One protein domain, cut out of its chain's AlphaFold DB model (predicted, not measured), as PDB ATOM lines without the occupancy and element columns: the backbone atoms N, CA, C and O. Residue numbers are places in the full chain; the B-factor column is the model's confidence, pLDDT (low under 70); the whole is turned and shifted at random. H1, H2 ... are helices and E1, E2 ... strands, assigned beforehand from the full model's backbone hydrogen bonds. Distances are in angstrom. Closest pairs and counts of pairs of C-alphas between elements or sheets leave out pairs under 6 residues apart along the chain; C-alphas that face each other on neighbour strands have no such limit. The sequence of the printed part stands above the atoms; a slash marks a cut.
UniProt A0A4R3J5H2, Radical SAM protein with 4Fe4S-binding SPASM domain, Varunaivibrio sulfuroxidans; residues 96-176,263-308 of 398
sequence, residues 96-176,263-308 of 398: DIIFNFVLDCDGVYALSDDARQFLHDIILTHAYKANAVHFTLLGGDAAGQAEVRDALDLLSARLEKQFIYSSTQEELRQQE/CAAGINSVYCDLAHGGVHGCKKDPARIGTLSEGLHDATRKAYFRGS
ATOM      1  N   ASP A  96       3.465 -18.594 -17.426       43.84
ATOM      2  CA  ASP A  96       2.389 -17.755 -16.881       43.84
ATOM      3  C   ASP A  96       2.395 -17.739 -15.350       43.84
ATOM      4  O   ASP A  96       1.356 -17.750 -14.706       43.84
ATOM      5  N   ILE A  97       3.552 -17.902 -14.704       56.88
ATOM      6  CA  ILE A  97       3.545 -18.413 -13.333       56.88
ATOM      7  C   ILE A  97       4.612 -17.744 -12.471       56.88
ATOM      8  O   ILE A  97       4.282 -16.803 -11.758       56.88
ATOM      9  N   ILE A  98       5.876 -18.176 -12.530       59.81
ATOM     10  CA  ILE A  98       6.967 -17.577 -11.747       59.81
ATOM     11  C   ILE A  98       8.261 -17.601 -12.561       59.81
ATOM     12  O   ILE A  98       8.679 -18.661 -13.042       59.81
ATOM     13  N   PHE A  99       8.911 -16.442 -12.678       71.94
ATOM     14  CA  PHE A  99      10.292 -16.333 -13.146       71.94
ATOM     15  C   PHE A  99      11.224 -16.168 -11.942       71.94
ATOM     16  O   PHE A  99      10.988 -15.313 -11.091       71.94
ATOM     17  N   ASN A 100      12.262 -16.998 -11.857       76.81
ATOM     18  CA  ASN A 100      13.176 -17.045 -10.723       76.81
ATOM     19  C   ASN A 100      14.539 -16.425 -11.064       76.81
ATOM     20  O   ASN A 100      15.245 -16.891 -11.961       76.81
ATOM     21  N   PHE A 101      14.950 -15.422 -10.302       84.31
ATOM     22  CA  PHE A 101      16.283 -14.841 -10.361       84.31
ATOM     23  C   PHE A 101      17.058 -15.237  -9.117       84.31
ATOM     24  O   PHE A 101      16.618 -14.995  -8.000       84.31
ATOM     25  N   VAL A 102      18.227 -15.832  -9.307       87.12
ATOM     26  CA  VAL A 102      19.184 -16.056  -8.226       87.12
ATOM     27  C   VAL A 102      20.285 -15.019  -8.385       87.12
ATOM     28  O   VAL A 102      21.093 -15.131  -9.301       87.12
ATOM     29  N   LEU A 103      20.280 -13.999  -7.539       89.75
ATOM     30  CA  LEU A 103      21.216 -12.884  -7.584       89.75
ATOM     31  C   LEU A 103      22.332 -13.138  -6.570       89.75
ATOM     32  O   LEU A 103      22.059 -13.259  -5.378       89.75
ATOM     33  N   ASP A 104      23.567 -13.268  -7.041       90.25
ATOM     34  CA  ASP A 104      24.736 -13.369  -6.173       90.25
ATOM     35  C   ASP A 104      25.240 -11.972  -5.826       90.25
ATOM     36  O   ASP A 104      25.691 -11.235  -6.701       90.25
ATOM     37  N   CYS A 105      25.109 -11.620  -4.555       87.75
ATOM     38  CA  CYS A 105      25.461 -10.335  -3.977       87.75
ATOM     39  C   CYS A 105      26.865 -10.347  -3.347       87.75
ATOM     40  O   CYS A 105      27.266  -9.340  -2.762       87.75
ATOM     41  N   ASP A 106      27.614 -11.455  -3.425       85.69
ATOM     42  CA  ASP A 106      28.986 -11.517  -2.908       85.69
ATOM     43  C   ASP A 106      29.860 -10.427  -3.552       85.69
ATOM     44  O   ASP A 106      30.029 -10.375  -4.767       85.69
ATOM     45  N   GLY A 107      30.419  -9.536  -2.726       85.31
ATOM     46  CA  GLY A 107      31.243  -8.412  -3.186       85.31
ATOM     47  C   GLY A 107      30.467  -7.222  -3.763       85.31
ATOM     48  O   GLY A 107      31.087  -6.290  -4.276       85.31
ATOM     49  N   VAL A 108      29.133  -7.216  -3.671       82.31
ATOM     50  CA  VAL A 108      28.296  -6.086  -4.096       82.31
ATOM     51  C   VAL A 108      28.131  -5.102  -2.942       82.31
ATOM     52  O   VAL A 108      27.452  -5.392  -1.965       82.31
ATOM     53  N   TYR A 109      28.719  -3.914  -3.084       77.94
ATOM     54  CA  TYR A 109      28.521  -2.786  -2.159       77.94
ATOM     55  C   TYR A 109      27.607  -1.699  -2.740       77.94
ATOM     56  O   TYR A 109      26.999  -0.934  -2.000       77.94
ATOM     57  N   ALA A 110      27.527  -1.636  -4.068       84.00
ATOM     58  CA  ALA A 110      26.609  -0.809  -4.835       84.00
ATOM     59  C   ALA A 110      26.307  -1.536  -6.150       84.00
ATOM     60  O   ALA A 110      27.214  -2.122  -6.751       84.00
ATOM     61  N   LEU A 111      25.055  -1.505  -6.605       84.12
ATOM     62  CA  LEU A 111      24.713  -2.047  -7.917       84.12
ATOM     63  C   LEU A 111      25.310  -1.169  -9.022       84.12
ATOM     64  O   LEU A 111      25.138   0.051  -9.011       84.12
ATOM     65  N   SER A 112      25.970  -1.791 -10.001       87.88
ATOM     66  CA  SER A 112      26.399  -1.087 -11.212       87.88
ATOM     67  C   SER A 112      25.192  -0.659 -12.051       87.88
ATOM     68  O   SER A 112      24.121  -1.273 -11.984       87.88
ATOM     69  N   ASP A 113      25.367   0.372 -12.880       88.06
ATOM     70  CA  ASP A 113      24.321   0.808 -13.812       88.06
ATOM     71  C   ASP A 113      23.934  -0.321 -14.779       88.06
ATOM     72  O   ASP A 113      22.746  -0.545 -14.999       88.06
ATOM     73  N   ASP A 114      24.907  -1.114 -15.242       86.88
ATOM     74  CA  ASP A 114      24.664  -2.312 -16.055       86.88
ATOM     75  C   ASP A 114      23.783  -3.331 -15.324       86.88
ATOM     76  O   ASP A 114      22.862  -3.888 -15.911       86.88
ATOM     77  N   ALA A 115      24.016  -3.573 -14.029       86.38
ATOM     78  CA  ALA A 115      23.206  -4.507 -13.250       86.38
ATOM     79  C   ALA A 115      21.772  -3.993 -13.043       86.38
ATOM     80  O   ALA A 115      20.817  -4.763 -13.159       86.38
ATOM     81  N   ARG A 116      21.598  -2.690 -12.778       86.88
ATOM     82  CA  ARG A 116      20.270  -2.062 -12.651       86.88
ATOM     83  C   ARG A 116      19.506  -2.104 -13.971       86.88
ATOM     84  O   ARG A 116      18.339  -2.497 -13.989       86.88
ATOM     85  N   GLN A 117      20.175  -1.741 -15.064       86.88
ATOM     86  CA  GLN A 117      19.608  -1.762 -16.406       86.88
ATOM     87  C   GLN A 117      19.256  -3.192 -16.828       86.88
ATOM     88  O   GLN A 117      18.155  -3.435 -17.311       86.88
ATOM     89  N   PHE A 118      20.125  -4.162 -16.543       88.25
ATOM     90  CA  PHE A 118      19.844  -5.574 -16.775       88.25
ATOM     91  C   PHE A 118      18.590  -6.045 -16.045       88.25
ATOM     92  O   PHE A 118      17.729  -6.661 -16.666       88.25
ATOM     93  N   LEU A 119      18.477  -5.778 -14.735       84.88
ATOM     94  CA  LEU A 119      17.315  -6.182 -13.937       84.88
ATOM     95  C   LEU A 119      16.029  -5.569 -14.498       84.88
ATOM     96  O   LEU A 119      15.021  -6.260 -14.619       84.88
ATOM     97  N   HIS A 120      16.077  -4.302 -14.905       85.25
ATOM     98  CA  HIS A 120      14.967  -3.648 -15.585       85.25
ATOM     99  C   HIS A 120      14.601  -4.360 -16.902       85.25
ATOM    100  O   HIS A 120      13.456  -4.788 -17.089       85.25
ATOM    101  N   ASP A 121      15.575  -4.560 -17.789       83.88
ATOM    102  CA  ASP A 121      15.346  -5.065 -19.143       83.88
ATOM    103  C   ASP A 121      14.968  -6.544 -19.165       83.88
ATOM    104  O   ASP A 121      14.092  -6.949 -19.933       83.88
ATOM    105  N   ILE A 122      15.562  -7.368 -18.299       78.62
ATOM    106  CA  ILE A 122      15.232  -8.791 -18.208       78.62
ATOM    107  C   ILE A 122      13.823  -8.996 -17.656       78.62
ATOM    108  O   ILE A 122      13.104  -9.881 -18.126       78.62
ATOM    109  N   ILE A 123      13.380  -8.158 -16.714       77.25
ATOM    110  CA  ILE A 123      12.014  -8.231 -16.200       77.25
ATOM    111  C   ILE A 123      11.032  -7.813 -17.295       77.25
ATOM    112  O   ILE A 123      10.083  -8.549 -17.558       77.25
ATOM    113  N   LEU A 124      11.288  -6.705 -17.996       76.25
ATOM    114  CA  LEU A 124      10.426  -6.229 -19.083       76.25
ATOM    115  C   LEU A 124      10.390  -7.155 -20.299       76.25
ATOM    116  O   LEU A 124       9.348  -7.300 -20.927       76.25
ATOM    117  N   THR A 125      11.504  -7.798 -20.639       71.75
ATOM    118  CA  THR A 125      11.606  -8.599 -21.868       71.75
ATOM    119  C   THR A 125      11.245 -10.060 -21.629       71.75
ATOM    120  O   THR A 125      10.660 -10.714 -22.494       71.75
ATOM    121  N   HIS A 126      11.572 -10.597 -20.450       68.25
ATOM    122  CA  HIS A 126      11.486 -12.034 -20.178       68.25
ATOM    123  C   HIS A 126      10.558 -12.409 -19.020       68.25
ATOM    124  O   HIS A 126      10.018 -13.514 -19.043       68.25
ATOM    125  N   ALA A 127      10.323 -11.522 -18.049       65.19
ATOM    126  CA  ALA A 127       9.433 -11.790 -16.915       65.19
ATOM    127  C   ALA A 127       8.098 -11.020 -16.974       65.19
ATOM    128  O   ALA A 127       7.235 -11.208 -16.114       65.19
ATOM    129  N   TYR A 128       7.867 -10.182 -17.990       60.44
ATOM    130  CA  TYR A 128       6.644  -9.377 -18.093       60.44
ATOM    131  C   TYR A 128       5.382 -10.230 -18.268       60.44
ATOM    132  O   TYR A 128       4.316  -9.835 -17.808       60.44
ATOM    133  N   LYS A 129       5.514 -11.435 -18.831       59.69
ATOM    134  CA  LYS A 129       4.434 -12.430 -18.910       59.69
ATOM    135  C   LYS A 129       4.287 -13.294 -17.657       59.69
ATOM    136  O   LYS A 129       3.277 -13.962 -17.506       59.69
ATOM    137  N   ALA A 130       5.272 -13.289 -16.756       63.47
ATOM    138  CA  ALA A 130       5.192 -14.080 -15.535       63.47
ATOM    139  C   ALA A 130       4.206 -13.449 -14.543       63.47
ATOM    140  O   ALA A 130       4.243 -12.234 -14.318       63.47
ATOM    141  N   ASN A 131       3.373 -14.279 -13.913       56.88
ATOM    142  CA  ASN A 131       2.421 -13.836 -12.889       56.88
ATOM    143  C   ASN A 131       3.118 -13.373 -11.601       56.88
ATOM    144  O   ASN A 131       2.624 -12.484 -10.917       56.88
ATOM    145  N   ALA A 132       4.290 -13.930 -11.299       62.53
ATOM    146  CA  ALA A 132       5.158 -13.488 -10.217       62.53
ATOM    147  C   ALA A 132       6.629 -13.504 -10.651       62.53
ATOM    148  O   ALA A 132       7.052 -14.289 -11.508       62.53
ATOM    149  N   VAL A 133       7.427 -12.642 -10.026       70.19
ATOM    150  CA  VAL A 133       8.886 -12.663 -10.151       70.19
ATOM    151  C   VAL A 133       9.468 -12.904  -8.769       70.19
ATOM    152  O   VAL A 133       9.138 -12.210  -7.808       70.19
ATOM    153  N   HIS A 134      10.297 -13.933  -8.666       77.75
ATOM    154  CA  HIS A 134      10.904 -14.352  -7.418       77.75
ATOM    155  C   HIS A 134      12.409 -14.107  -7.468       77.75
ATOM    156  O   HIS A 134      13.070 -14.488  -8.436       77.75
ATOM    157  N   PHE A 135      12.936 -13.488  -6.417       80.69
ATOM    158  CA  PHE A 135      14.342 -13.145  -6.274       80.69
ATOM    159  C   PHE A 135      14.935 -13.859  -5.063       80.69
ATOM    160  O   PHE A 135      14.551 -13.622  -3.917       80.69
ATOM    161  N   THR A 136      15.923 -14.706  -5.320       82.38
ATOM    162  CA  THR A 136      16.793 -15.281  -4.300       82.38
ATOM    163  C   THR A 136      18.093 -14.500  -4.262       82.38
ATOM    164  O   THR A 136      18.890 -14.600  -5.190       82.38
ATOM    165  N   LEU A 137      18.313 -13.754  -3.185       85.00
ATOM    166  CA  LEU A 137      19.578 -13.078  -2.922       85.00
ATOM    167  C   LEU A 137      20.513 -14.085  -2.237       85.00
ATOM    168  O   LEU A 137      20.122 -14.753  -1.280       85.00
ATOM    169  N   LEU A 138      21.716 -14.271  -2.772       84.75
ATOM    170  CA  LEU A 138      22.743 -15.159  -2.228       84.75
ATOM    171  C   LEU A 138      23.994 -14.357  -1.903       84.75
ATOM    172  O   LEU A 138      24.348 -13.474  -2.670       84.75
ATOM    173  N   GLY A 139      24.688 -14.712  -0.823       82.94
ATOM    174  CA  GLY A 139      25.946 -14.049  -0.480       82.94
ATOM    175  C   GLY A 139      25.773 -12.568  -0.119       82.94
ATOM    176  O   GLY A 139      24.656 -12.103   0.113       82.94
ATOM    177  N   GLY A 140      26.886 -11.842  -0.076       79.75
ATOM    178  CA  GLY A 140      26.952 -10.423   0.270       79.75
ATOM    179  C   GLY A 140      26.722 -10.143   1.755       79.75
ATOM    180  O   GLY A 140      26.273 -11.002   2.518       79.75
ATOM    181  N   ASP A 141      27.043  -8.921   2.181       82.75
ATOM    182  CA  ASP A 141      26.612  -8.426   3.485       82.75
ATOM    183  C   ASP A 141      25.171  -7.878   3.417       82.75
ATOM    184  O   ASP A 141      24.558  -7.771   2.349       82.75
ATOM    185  N   ALA A 142      24.605  -7.541   4.577       82.50
ATOM    186  CA  ALA A 142      23.243  -7.020   4.662       82.50
ATOM    187  C   ALA A 142      23.048  -5.716   3.865       82.50
ATOM    188  O   ALA A 142      21.941  -5.458   3.398       82.50
ATOM    189  N   ALA A 143      24.103  -4.911   3.692       82.88
ATOM    190  CA  ALA A 143      24.035  -3.663   2.941       82.88
ATOM    191  C   ALA A 143      23.955  -3.932   1.432       82.88
ATOM    192  O   ALA A 143      23.090  -3.374   0.761       82.88
ATOM    193  N   GLY A 144      24.777  -4.850   0.915       81.81
ATOM    194  CA  GLY A 144      24.720  -5.288  -0.479       81.81
ATOM    195  C   GLY A 144      23.371  -5.902  -0.851       81.81
ATOM    196  O   GLY A 144      22.797  -5.579  -1.890       81.81
ATOM    197  N   GLN A 145      22.806  -6.744   0.020       84.06
ATOM    198  CA  GLN A 145      21.465  -7.294  -0.204       84.06
ATOM    199  C   GLN A 145      20.355  -6.232  -0.122       84.06
ATOM    200  O   GLN A 145      19.381  -6.327  -0.872       84.06
ATOM    201  N   ALA A 146      20.481  -5.242   0.769       85.31
ATOM    202  CA  ALA A 146      19.529  -4.138   0.881       85.31
ATOM    203  C   ALA A 146      19.527  -3.263  -0.380       85.31
ATOM    204  O   ALA A 146      18.461  -3.012  -0.928       85.31
ATOM    205  N   GLU A 147      20.702  -2.914  -0.910       84.50
ATOM    206  CA  GLU A 147      20.838  -2.159  -2.166       84.50
ATOM    207  C   GLU A 147      20.130  -2.861  -3.337       84.50
ATOM    208  O   GLU A 147      19.407  -2.237  -4.120       84.50
ATOM    209  N   VAL A 148      20.301  -4.182  -3.456       84.81
ATOM    210  CA  VAL A 148      19.623  -4.968  -4.496       84.81
ATOM    211  C   VAL A 148      18.110  -4.974  -4.289       84.81
ATOM    212  O   VAL A 148      17.360  -4.854  -5.257       84.81
ATOM    213  N   ARG A 149      17.649  -5.093  -3.041       85.25
ATOM    214  CA  ARG A 149      16.220  -5.075  -2.709       85.25
ATOM    215  C   ARG A 149      15.581  -3.728  -3.033       85.25
ATOM    216  O   ARG A 149      14.553  -3.718  -3.698       85.25
ATOM    217  N   ASP A 150      16.219  -2.625  -2.660       86.00
ATOM    218  CA  ASP A 150      15.722  -1.274  -2.931       86.00
ATOM    219  C   ASP A 150      15.580  -1.031  -4.443       86.00
ATOM    220  O   ASP A 150      14.560  -0.514  -4.910       86.00
ATOM    221  N   ALA A 151      16.560  -1.473  -5.240       82.88
ATOM    222  CA  ALA A 151      16.481  -1.399  -6.699       82.88
ATOM    223  C   ALA A 151      15.309  -2.220  -7.268       82.88
ATOM    224  O   ALA A 151      14.625  -1.774  -8.194       82.88
ATOM    225  N   LEU A 152      15.052  -3.407  -6.714       83.94
ATOM    226  CA  LEU A 152      13.944  -4.263  -7.130       83.94
ATOM    227  C   LEU A 152      12.581  -3.720  -6.677       83.94
ATOM    228  O   LEU A 152      11.629  -3.797  -7.450       83.94
ATOM    229  N   ASP A 153      12.476  -3.107  -5.500       81.38
ATOM    230  CA  ASP A 153      11.238  -2.490  -5.009       81.38
ATOM    231  C   ASP A 153      10.836  -1.280  -5.863       81.38
ATOM    232  O   ASP A 153       9.664  -1.122  -6.221       81.38
ATOM    233  N   LEU A 154      11.812  -0.476  -6.299       80.69
ATOM    234  CA  LEU A 154      11.582   0.597  -7.273       80.69
ATOM    235  C   LEU A 154      11.062   0.058  -8.615       80.69
ATOM    236  O   LEU A 154      10.191   0.674  -9.239       80.69
ATOM    237  N   LEU A 155      11.575  -1.091  -9.065       78.19
ATOM    238  CA  LEU A 155      11.099  -1.763 -10.277       78.19
ATOM    239  C   LEU A 155       9.693  -2.348 -10.087       78.19
ATOM    240  O   LEU A 155       8.847  -2.170 -10.960       78.19
ATOM    241  N   SER A 156       9.414  -2.988  -8.949       76.38
ATOM    242  CA  SER A 156       8.094  -3.528  -8.596       76.38
ATOM    243  C   SER A 156       7.022  -2.441  -8.638       76.38
ATOM    244  O   SER A 156       5.995  -2.620  -9.295       76.38
ATOM    245  N   ALA A 157       7.299  -1.286  -8.021       76.12
ATOM    246  CA  ALA A 157       6.388  -0.147  -7.991       76.12
ATOM    247  C   ALA A 157       6.097   0.416  -9.392       76.12
ATOM    248  O   ALA A 157       4.962   0.783  -9.682       76.12
ATOM    249  N   ARG A 158       7.102   0.455 -10.279       76.81
ATOM    250  CA  ARG A 158       6.935   0.906 -11.673       76.81
ATOM    251  C   ARG A 158       6.154  -0.075 -12.539       76.81
ATOM    252  O   ARG A 158       5.500   0.349 -13.483       76.81
ATOM    253  N   LEU A 159       6.281  -1.369 -12.263       70.81
ATOM    254  CA  LEU A 159       5.707  -2.434 -13.083       70.81
ATOM    255  C   LEU A 159       4.345  -2.923 -12.584       70.81
ATOM    256  O   LEU A 159       3.766  -3.797 -13.223       70.81
ATOM    257  N   GLU A 160       3.866  -2.411 -11.447       72.62
ATOM    258  CA  GLU A 160       2.652  -2.886 -10.764       72.62
ATOM    259  C   GLU A 160       2.663  -4.414 -10.544       72.62
ATOM    260  O   GLU A 160       1.636  -5.090 -10.602       72.62
ATOM    261  N   LYS A 161       3.851  -4.983 -10.295       66.00
ATOM    262  CA  LYS A 161       4.048  -6.428 -10.111       66.00
ATOM    263  C   LYS A 161       4.442  -6.771  -8.690       66.00
ATOM    264  O   LYS A 161       5.301  -6.120  -8.105       66.00
ATOM    265  N   GLN A 162       3.901  -7.873  -8.175       63.84
ATOM    266  CA  GLN A 162       4.314  -8.419  -6.889       63.84
ATOM    267  C   GLN A 162       5.654  -9.153  -7.029       63.84
ATOM    268  O   GLN A 162       5.758 -10.152  -7.747       63.84
ATOM    269  N   PHE A 163       6.678  -8.661  -6.331       72.00
ATOM    270  CA  PHE A 163       7.966  -9.339  -6.204       72.00
ATOM    271  C   PHE A 163       8.035 -10.092  -4.878       72.00
ATOM    272  O   PHE A 163       7.527  -9.639  -3.853       72.00
ATOM    273  N   ILE A 164       8.641 -11.278  -4.917       65.62
ATOM    274  CA  ILE A 164       8.850 -12.124  -3.742       65.62
ATOM    275  C   ILE A 164      10.356 -12.237  -3.518       65.62
ATOM    276  O   ILE A 164      11.081 -12.632  -4.431       65.62
ATOM    277  N   TYR A 165      10.812 -11.916  -2.308       68.31
ATOM    278  CA  TYR A 165      12.227 -11.912  -1.941       68.31
ATOM    279  C   TYR A 165      12.556 -12.997  -0.916       68.31
ATOM    280  O   TYR A 165      11.796 -13.221   0.025       68.31
ATOM    281  N   SER A 166      13.740 -13.592  -1.043       66.38
ATOM    282  CA  SER A 166      14.361 -14.437  -0.015       66.38
ATOM    283  C   SER A 166      15.840 -14.063   0.129       66.38
ATOM    284  O   SER A 166      16.544 -14.031  -0.885       66.38
ATOM    285  N   SER A 167      16.316 -13.791   1.348       53.47
ATOM    286  CA  SER A 167      17.672 -13.263   1.610       53.47
ATOM    287  C   SER A 167      18.764 -14.334   1.709       53.47
ATOM    288  O   SER A 167      19.947 -14.008   1.663       53.47
ATOM    289  N   THR A 168      18.403 -15.619   1.763       53.44
ATOM    290  CA  THR A 168      19.326 -16.730   1.487       53.44
ATOM    291  C   THR A 168      18.588 -17.924   0.858       53.44
ATOM    292  O   THR A 168      17.383 -18.106   1.054       53.44
ATOM    293  N   GLN A 169      19.306 -18.810   0.147       48.44
ATOM    294  CA  GLN A 169      18.774 -20.147  -0.192       48.44
ATOM    295  C   GLN A 169      18.378 -20.921   1.074       48.44
ATOM    296  O   GLN A 169      17.469 -21.749   1.035       48.44
ATOM    297  N   GLU A 170      19.062 -20.630   2.181       40.09
ATOM    298  CA  GLU A 170      18.830 -21.217   3.489       40.09
ATOM    299  C   GLU A 170      17.608 -20.612   4.197       40.09
ATOM    300  O   GLU A 170      17.039 -21.302   5.007       40.09
ATOM    301  N   GLU A 171      17.136 -19.406   3.867       44.56
ATOM    302  CA  GLU A 171      15.903 -18.762   4.358       44.56
ATOM    303  C   GLU A 171      14.693 -19.123   3.511       44.56
ATOM    304  O   GLU A 171      13.597 -19.220   4.039       44.56
ATOM    305  N   LEU A 172      14.878 -19.423   2.226       45.00
ATOM    306  CA  LEU A 172      13.913 -20.235   1.483       45.00
ATOM    307  C   LEU A 172      13.789 -21.606   2.134       45.00
ATOM    308  O   LEU A 172      12.683 -22.031   2.455       45.00
ATOM    309  N   ARG A 173      14.927 -22.254   2.420       41.75
ATOM    310  CA  ARG A 173      14.932 -23.502   3.180       41.75
ATOM    311  C   ARG A 173      14.444 -23.312   4.606       41.75
ATOM    312  O   ARG A 173      13.840 -24.241   5.083       41.75
ATOM    313  N   GLN A 174      14.629 -22.184   5.290       36.56
ATOM    314  CA  GLN A 174      14.252 -21.950   6.694       36.56
ATOM    315  C   GLN A 174      12.854 -21.359   6.845       36.56
ATOM    316  O   GLN A 174      12.206 -21.657   7.825       36.56
ATOM    317  N   GLN A 175      12.274 -20.680   5.869       39.75
ATOM    318  CA  GLN A 175      10.817 -20.560   5.758       39.75
ATOM    319  C   GLN A 175      10.203 -21.913   5.347       39.75
ATOM    320  O   GLN A 175       9.053 -22.219   5.674       39.75
ATOM    321  N   GLU A 176      10.996 -22.788   4.714       36.75
ATOM    322  CA  GLU A 176      10.700 -24.215   4.591       36.75
ATOM    323  C   GLU A 176      10.987 -25.040   5.885       36.75
ATOM    324  O   GLU A 176      10.301 -26.042   6.072       36.75
ATOM    325  N   CYS A 263      14.987 -28.643 -13.667       71.31
ATOM    326  CA  CYS A 263      15.172 -27.577 -12.682       71.31
ATOM    327  C   CYS A 263      14.904 -26.172 -13.225       71.31
ATOM    328  O   CYS A 263      15.237 -25.214 -12.539       71.31
ATOM    329  N   ALA A 264      14.320 -26.037 -14.426       73.00
ATOM    330  CA  ALA A 264      14.001 -24.739 -15.037       73.00
ATOM    331  C   ALA A 264      15.216 -23.810 -15.307       73.00
ATOM    332  O   ALA A 264      15.060 -22.714 -15.846       73.00
ATOM    333  N   ALA A 265      16.432 -24.264 -14.983       76.81
ATOM    334  CA  ALA A 265      17.691 -23.563 -15.191       76.81
ATOM    335  C   ALA A 265      17.864 -23.128 -16.653       76.81
ATOM    336  O   ALA A 265      17.675 -23.919 -17.578       76.81
ATOM    337  N   GLY A 266      18.194 -21.855 -16.853       76.00
ATOM    338  CA  GLY A 266      18.315 -21.203 -18.156       76.00
ATOM    339  C   GLY A 266      16.989 -20.904 -18.862       76.00
ATOM    340  O   GLY A 266      17.006 -20.219 -19.881       76.00
ATOM    341  N   ILE A 267      15.848 -21.391 -18.357       74.25
ATOM    342  CA  ILE A 267      14.516 -21.257 -18.977       74.25
ATOM    343  C   ILE A 267      13.747 -20.142 -18.283       74.25
ATOM    344  O   ILE A 267      13.680 -19.038 -18.807       74.25
ATOM    345  N   ASN A 268      13.233 -20.426 -17.093       71.69
ATOM    346  CA  ASN A 268      12.528 -19.507 -16.204       71.69
ATOM    347  C   ASN A 268      13.230 -19.408 -14.843       71.69
ATOM    348  O   ASN A 268      12.644 -18.944 -13.872       71.69
ATOM    349  N   SER A 269      14.480 -19.872 -14.772       79.06
ATOM    350  CA  SER A 269      15.395 -19.605 -13.672       79.06
ATOM    351  C   SER A 269      16.762 -19.229 -14.224       79.06
ATOM    352  O   SER A 269      17.310 -19.970 -15.040       79.06
ATOM    353  N   VAL A 270      17.336 -18.126 -13.756       87.00
ATOM    354  CA  VAL A 270      18.710 -17.721 -14.098       87.00
ATOM    355  C   VAL A 270      19.485 -17.368 -12.837       87.00
ATOM    356  O   VAL A 270      18.902 -16.991 -11.822       87.00
ATOM    357  N   TYR A 271      20.800 -17.535 -12.901       91.62
ATOM    358  CA  TYR A 271      21.743 -17.091 -11.889       91.62
ATOM    359  C   TYR A 271      22.521 -15.893 -12.428       91.62
ATOM    360  O   TYR A 271      23.056 -15.965 -13.535       91.62
ATOM    361  N   CYS A 272      22.581 -14.820 -11.652       92.69
ATOM    362  CA  CYS A 272      23.249 -13.577 -12.003       92.69
ATOM    363  C   CYS A 272      24.369 -13.324 -10.997       92.69
ATOM    364  O   CYS A 272      24.101 -13.120  -9.818       92.69
ATOM    365  N   ASP A 273      25.607 -13.328 -11.474       92.56
ATOM    366  CA  ASP A 273      26.774 -12.879 -10.724       92.56
ATOM    367  C   ASP A 273      26.843 -11.353 -10.833       92.56
ATOM    368  O   ASP A 273      27.279 -10.815 -11.857       92.56
ATOM    369  N   LEU A 274      26.332 -10.658  -9.811       89.75
ATOM    370  CA  LEU A 274      26.215  -9.199  -9.836       89.75
ATOM    371  C   LEU A 274      27.577  -8.498  -9.749       89.75
ATOM    372  O   LEU A 274      27.704  -7.376 -10.233       89.75
ATOM    373  N   ALA A 275      28.589  -9.155  -9.180       86.81
ATOM    374  CA  ALA A 275      29.927  -8.593  -9.034       86.81
ATOM    375  C   ALA A 275      30.758  -8.713 -10.320       86.81
ATOM    376  O   ALA A 275      31.447  -7.767 -10.700       86.81
ATOM    377  N   HIS A 276      30.690  -9.854 -11.013       88.88
ATOM    378  CA  HIS A 276      31.513 -10.113 -12.205       88.88
ATOM    379  C   HIS A 276      30.747  -9.996 -13.527       88.88
ATOM    380  O   HIS A 276      31.329 -10.180 -14.600       88.88
ATOM    381  N   GLY A 277      29.441  -9.723 -13.478       90.88
ATOM    382  CA  GLY A 277      28.619  -9.459 -14.656       90.88
ATOM    383  C   GLY A 277      28.187 -10.700 -15.439       90.88
ATOM    384  O   GLY A 277      27.666 -10.569 -16.546       90.88
ATOM    385  N   GLY A 278      28.417 -11.907 -14.918       93.38
ATOM    386  CA  GLY A 278      28.078 -13.161 -15.593       93.38
ATOM    387  C   GLY A 278      26.624 -13.576 -15.376       93.38
ATOM    388  O   GLY A 278      26.130 -13.555 -14.253       93.38
ATOM    389  N   VAL A 279      25.945 -14.037 -16.431       93.12
ATOM    390  CA  VAL A 279      24.604 -14.634 -16.316       93.12
ATOM    391  C   VAL A 279      24.654 -16.095 -16.745       93.12
ATOM    392  O   VAL A 279      25.127 -16.430 -17.833       93.12
ATOM    393  N   HIS A 280      24.160 -16.985 -15.889       92.88
ATOM    394  CA  HIS A 280      24.248 -18.436 -16.024       92.88
ATOM    395  C   HIS A 280      22.870 -19.089 -15.887       92.88
ATOM    396  O   HIS A 280      21.961 -18.561 -15.250       92.88
ATOM    397  N   GLY A 281      22.707 -20.292 -16.444       85.94
ATOM    398  CA  GLY A 281      21.479 -21.066 -16.229       85.94
ATOM    399  C   GLY A 281      21.348 -21.586 -14.794       85.94
ATOM    400  O   GLY A 281      20.241 -21.742 -14.286       85.94
ATOM    401  N   CYS A 282      22.475 -21.846 -14.128       86.25
ATOM    402  CA  CYS A 282      22.551 -22.380 -12.771       86.25
ATOM    403  C   CYS A 282      23.830 -21.878 -12.088       86.25
ATOM    404  O   CYS A 282      24.863 -21.814 -12.744       86.25
ATOM    405  N   LYS A 283      23.791 -21.630 -10.768       84.75
ATOM    406  CA  LYS A 283      24.967 -21.226  -9.963       84.75
ATOM    407  C   LYS A 283      26.166 -22.171 -10.114       84.75
ATOM    408  O   LYS A 283      27.309 -21.746 -10.079       84.75
ATOM    409  N   LYS A 284      25.900 -23.471 -10.251       81.94
ATOM    410  CA  LYS A 284      26.938 -24.506 -10.355       81.94
ATOM    411  C   LYS A 284      27.394 -24.771 -11.800       81.94
ATOM    412  O   LYS A 284      28.276 -25.601 -11.997       81.94
ATOM    413  N   ASP A 285      26.771 -24.143 -12.801       83.94
ATOM    414  CA  ASP A 285      27.123 -24.342 -14.212       83.94
ATOM    415  C   ASP A 285      28.074 -23.227 -14.682       83.94
ATOM    416  O   ASP A 285      27.666 -22.063 -14.734       83.94
ATOM    417  N   PRO A 286      29.322 -23.545 -15.073       83.56
ATOM    418  CA  PRO A 286      30.251 -22.535 -15.576       83.56
ATOM    419  C   PRO A 286      29.819 -21.951 -16.932       83.56
ATOM    420  O   PRO A 286      30.330 -20.906 -17.337       83.56
ATOM    421  N   ALA A 287      28.888 -22.589 -17.652       86.75
ATOM    422  CA  ALA A 287      28.414 -22.102 -18.940       86.75
ATOM    423  C   ALA A 287      27.589 -20.814 -18.789       86.75
ATOM    424  O   ALA A 287      26.455 -20.823 -18.296       86.75
ATOM    425  N   ARG A 288      28.149 -19.708 -19.287       91.50
ATOM    426  CA  ARG A 288      27.453 -18.423 -19.403       91.50
ATOM    427  C   ARG A 288      26.375 -18.491 -20.481       91.50
ATOM    428  O   ARG A 288      26.615 -18.956 -21.596       91.50
ATOM    429  N   ILE A 289      25.197 -17.980 -20.147       91.75
ATOM    430  CA  ILE A 289      24.077 -17.778 -21.071       91.75
ATOM    431  C   ILE A 289      23.853 -16.293 -21.395       91.75
ATOM    432  O   ILE A 289      22.940 -15.976 -22.147       91.75
ATOM    433  N   GLY A 290      24.672 -15.399 -20.842       92.06
ATOM    434  CA  GLY A 290      24.585 -13.958 -21.044       92.06
ATOM    435  C   GLY A 290      25.531 -13.188 -20.126       92.06
ATOM    436  O   GLY A 290      26.337 -13.790 -19.403       92.06
ATOM    437  N   THR A 291      25.393 -11.869 -20.141       93.81
ATOM    438  CA  THR A 291      26.076 -10.933 -19.240       93.81
ATOM    439  C   THR A 291      25.082  -9.879 -18.743       93.81
ATOM    440  O   THR A 291      23.989  -9.757 -19.293       93.81
ATOM    441  N   LEU A 292      25.424  -9.135 -17.689       91.19
ATOM    442  CA  LEU A 292      24.570  -8.032 -17.229       91.19
ATOM    443  C   LEU A 292      24.500  -6.910 -18.278       91.19
ATOM    444  O   LEU A 292      23.426  -6.394 -18.545       91.19
ATOM    445  N   SER A 293      25.608  -6.589 -18.946       90.06
ATOM    446  CA  SER A 293      25.636  -5.516 -19.946       90.06
ATOM    447  C   SER A 293      24.931  -5.874 -21.262       90.06
ATOM    448  O   SER A 293      24.355  -5.001 -21.904       90.06
ATOM    449  N   GLU A 294      24.964  -7.143 -21.681       88.50
ATOM    450  CA  GLU A 294      24.435  -7.576 -22.988       88.50
ATOM    451  C   GLU A 294      23.101  -8.334 -22.884       88.50
ATOM    452  O   GLU A 294      22.461  -8.618 -23.899       88.50
ATOM    453  N   GLY A 295      22.658  -8.676 -21.674       87.88
ATOM    454  CA  GLY A 295      21.440  -9.449 -21.470       87.88
ATOM    455  C   GLY A 295      21.629 -10.957 -21.688       87.88
ATOM    456  O   GLY A 295      22.728 -11.512 -21.619       87.88
ATOM    457  N   LEU A 296      20.519 -11.661 -21.938       86.62
ATOM    458  CA  LEU A 296      20.542 -13.086 -22.278       86.62
ATOM    459  C   LEU A 296      20.899 -13.290 -23.755       86.62
ATOM    460  O   LEU A 296      20.235 -12.774 -24.650       86.62
ATOM    461  N   HIS A 297      21.889 -14.138 -24.021       87.62
ATOM    462  CA  HIS A 297      22.303 -14.493 -25.373       87.62
ATOM    463  C   HIS A 297      21.505 -15.688 -25.899       87.62
ATOM    464  O   HIS A 297      21.638 -16.825 -25.442       87.62
ATOM    465  N   ASP A 298      20.719 -15.451 -26.945       81.12
ATOM    466  CA  ASP A 298      19.855 -16.456 -27.566       81.12
ATOM    467  C   ASP A 298      20.602 -17.728 -27.997       81.12
ATOM    468  O   ASP A 298      20.113 -18.846 -27.816       81.12
ATOM    469  N   ALA A 299      21.801 -17.579 -28.564       81.06
ATOM    470  CA  ALA A 299      22.590 -18.700 -29.067       81.06
ATOM    471  C   ALA A 299      23.106 -19.608 -27.940       81.06
ATOM    472  O   ALA A 299      22.976 -20.834 -28.023       81.06
ATOM    473  N   THR A 300      23.656 -19.028 -26.870       84.06
ATOM    474  CA  THR A 300      24.182 -19.787 -25.726       84.06
ATOM    475  C   THR A 300      23.048 -20.375 -24.894       84.06
ATOM    476  O   THR A 300      23.149 -21.519 -24.454       84.06
ATOM    477  N   ARG A 301      21.915 -19.673 -24.774       81.06
ATOM    478  CA  ARG A 301      20.692 -20.187 -24.149       81.06
ATOM    479  C   ARG A 301      20.100 -21.364 -24.937       81.06
ATOM    480  O   ARG A 301      19.808 -22.408 -24.358       81.06
ATOM    481  N   LYS A 302      20.027 -21.286 -26.273       80.44
ATOM    482  CA  LYS A 302      19.651 -22.435 -27.127       80.44
ATOM    483  C   LYS A 302      20.631 -23.601 -26.979       80.44
ATOM    484  O   LYS A 302      20.202 -24.747 -26.875       80.44
ATOM    485  N   ALA A 303      21.937 -23.330 -26.924       81.38
ATOM    486  CA  ALA A 303      22.947 -24.358 -26.676       81.38
ATOM    487  C   ALA A 303      22.787 -25.002 -25.287       81.38
ATOM    488  O   ALA A 303      22.918 -26.220 -25.150       81.38
ATOM    489  N   TYR A 304      22.420 -24.216 -24.272       78.38
ATOM    490  CA  TYR A 304      22.070 -24.710 -22.944       78.38
ATOM    491  C   TYR A 304      20.899 -25.709 -23.015       78.38
ATOM    492  O   TYR A 304      20.956 -26.790 -22.420       78.38
ATOM    493  N   PHE A 305      19.882 -25.420 -23.831       76.38
ATOM    494  CA  PHE A 305      18.705 -26.282 -23.997       76.38
ATOM    495  C   PHE A 305      18.915 -27.531 -24.837       76.38
ATOM    496  O   PHE A 305      18.146 -28.478 -24.690       76.38
ATOM    497  N   ARG A 306      19.981 -27.614 -25.636       77.69
ATOM    498  CA  ARG A 306      20.354 -28.878 -26.295       77.69
ATOM    499  C   ARG A 306      20.673 -29.996 -25.293       77.69
ATOM    500  O   ARG A 306      20.716 -31.160 -25.663       77.69
ATOM    501  N   GLY A 307      20.852 -29.666 -24.011       73.81
ATOM    502  CA  GLY A 307      20.942 -30.643 -22.924       73.81
ATOM    503  C   GLY A 307      19.599 -31.224 -22.452       73.81
ATOM    504  O   GLY A 307      19.606 -32.055 -21.540       73.81
ATOM    505  N   SER A 308      18.463 -30.801 -23.014       74.94
ATOM    506  CA  SER A 308      17.131 -31.266 -22.612       74.94
ATOM    507  C   SER A 308      16.779 -32.640 -23.186       74.94
ATOM    508  O   SER A 308      17.451 -33.189 -24.062       74.94
TER     509      SER A 308
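This is residues 96 to 176 and 263 to 308 of the 398 residues of the protein "Radical SAM protein with 4Fe4S-binding SPASM domain" of Varunaivibrio sulfuroxidans (UniProt A0A4R3J5H2). A strongly twisted six-stranded sheet makes the middle of this domain, with the two long helices H1 and H2 packed on one face, the short H3 on the other face by E2 and E3, and the short H4 at the E6 edge. The printed part has 127 residues, with four named helices and six named strands in the order E1 H1 E2 H2 E3 H3 E4 E5 E6 H4. The mixed sheet runs E3 E2 E1 E4 E5 E6, and the class is mixed, helices and strands. The whole is compact, with a radius of gyration of the C-alphas of 13.6 A and spans of 38 by 33 by 30 A.

Find C-alpha 98 at (6.967, -17.577, -11.747); from there E1, residues 98 to 104, runs 19.1 A. E2, residues 132 to 138, measures 19.4 A, and E4, residues 269 to 273, 13.5 A. E3 is residues 163 to 166, E5 residues 278 to 280, and E6 residues 288 to 291. H2, residues 142 to 159, starts at (23.243, -7.020, 4.662) and is 25.4 A long; H1, residues 113 to 127, is 19.7 A. H3 is residues 169 to 175, and H4, residues 298 to 305, ends at (18.705, -26.282, -23.997).

Start at E1, parallel to E2, with N 101 and O 134 2.8 A apart, and parallel to E4, with N 102 and O 270 2.9 A apart. E3 is parallel to E2, with N 135 and O 164 at 2.8 A. E4, E5 and E6 form a meander, each strand the antiparallel neighbour of the one before, in two hairpins; look at N 271 and O 280, 2.8 A, and N 279 and O 290, 3.0 A. E1, H1, E2 and E2, H2, E3 are strand-helix-strand units, parallel neighbour strands joined through a helix, with right-handed crossovers. H2 is over E2 and runs along the strands, at 10 degrees on the local plane and a height over the sheet of 9.5 A. H1, on the same face, only just touches H2, with 3 pairs of C-alphas within 8 A; the closest are those of His 120 and Leu 155, 6.8 A. H3 is on the opposite face, at a height of 8.4 A. H4 is on the sheet too; its C-alpha of Thr 300 is 5.1 A from that of Ile 289 in E6, the closest pair. Every O i to N i+4 pair is within hydrogen-bond range in H1, H2, H3 and H4.

The two C-alphas farthest apart, those of Ala 143 and Arg 306, are 38.8 A apart. Residues 177 to 262 are not printed, and C-alphas 176 and 263 are 18.2 A apart across the cut. Of the links that are printed whole, none is long. Mean pLDDT of the printed part is 77.5; look for values under 70 at residues 96 to 98, 126 to 132, 161 to 162 and 164 to 176.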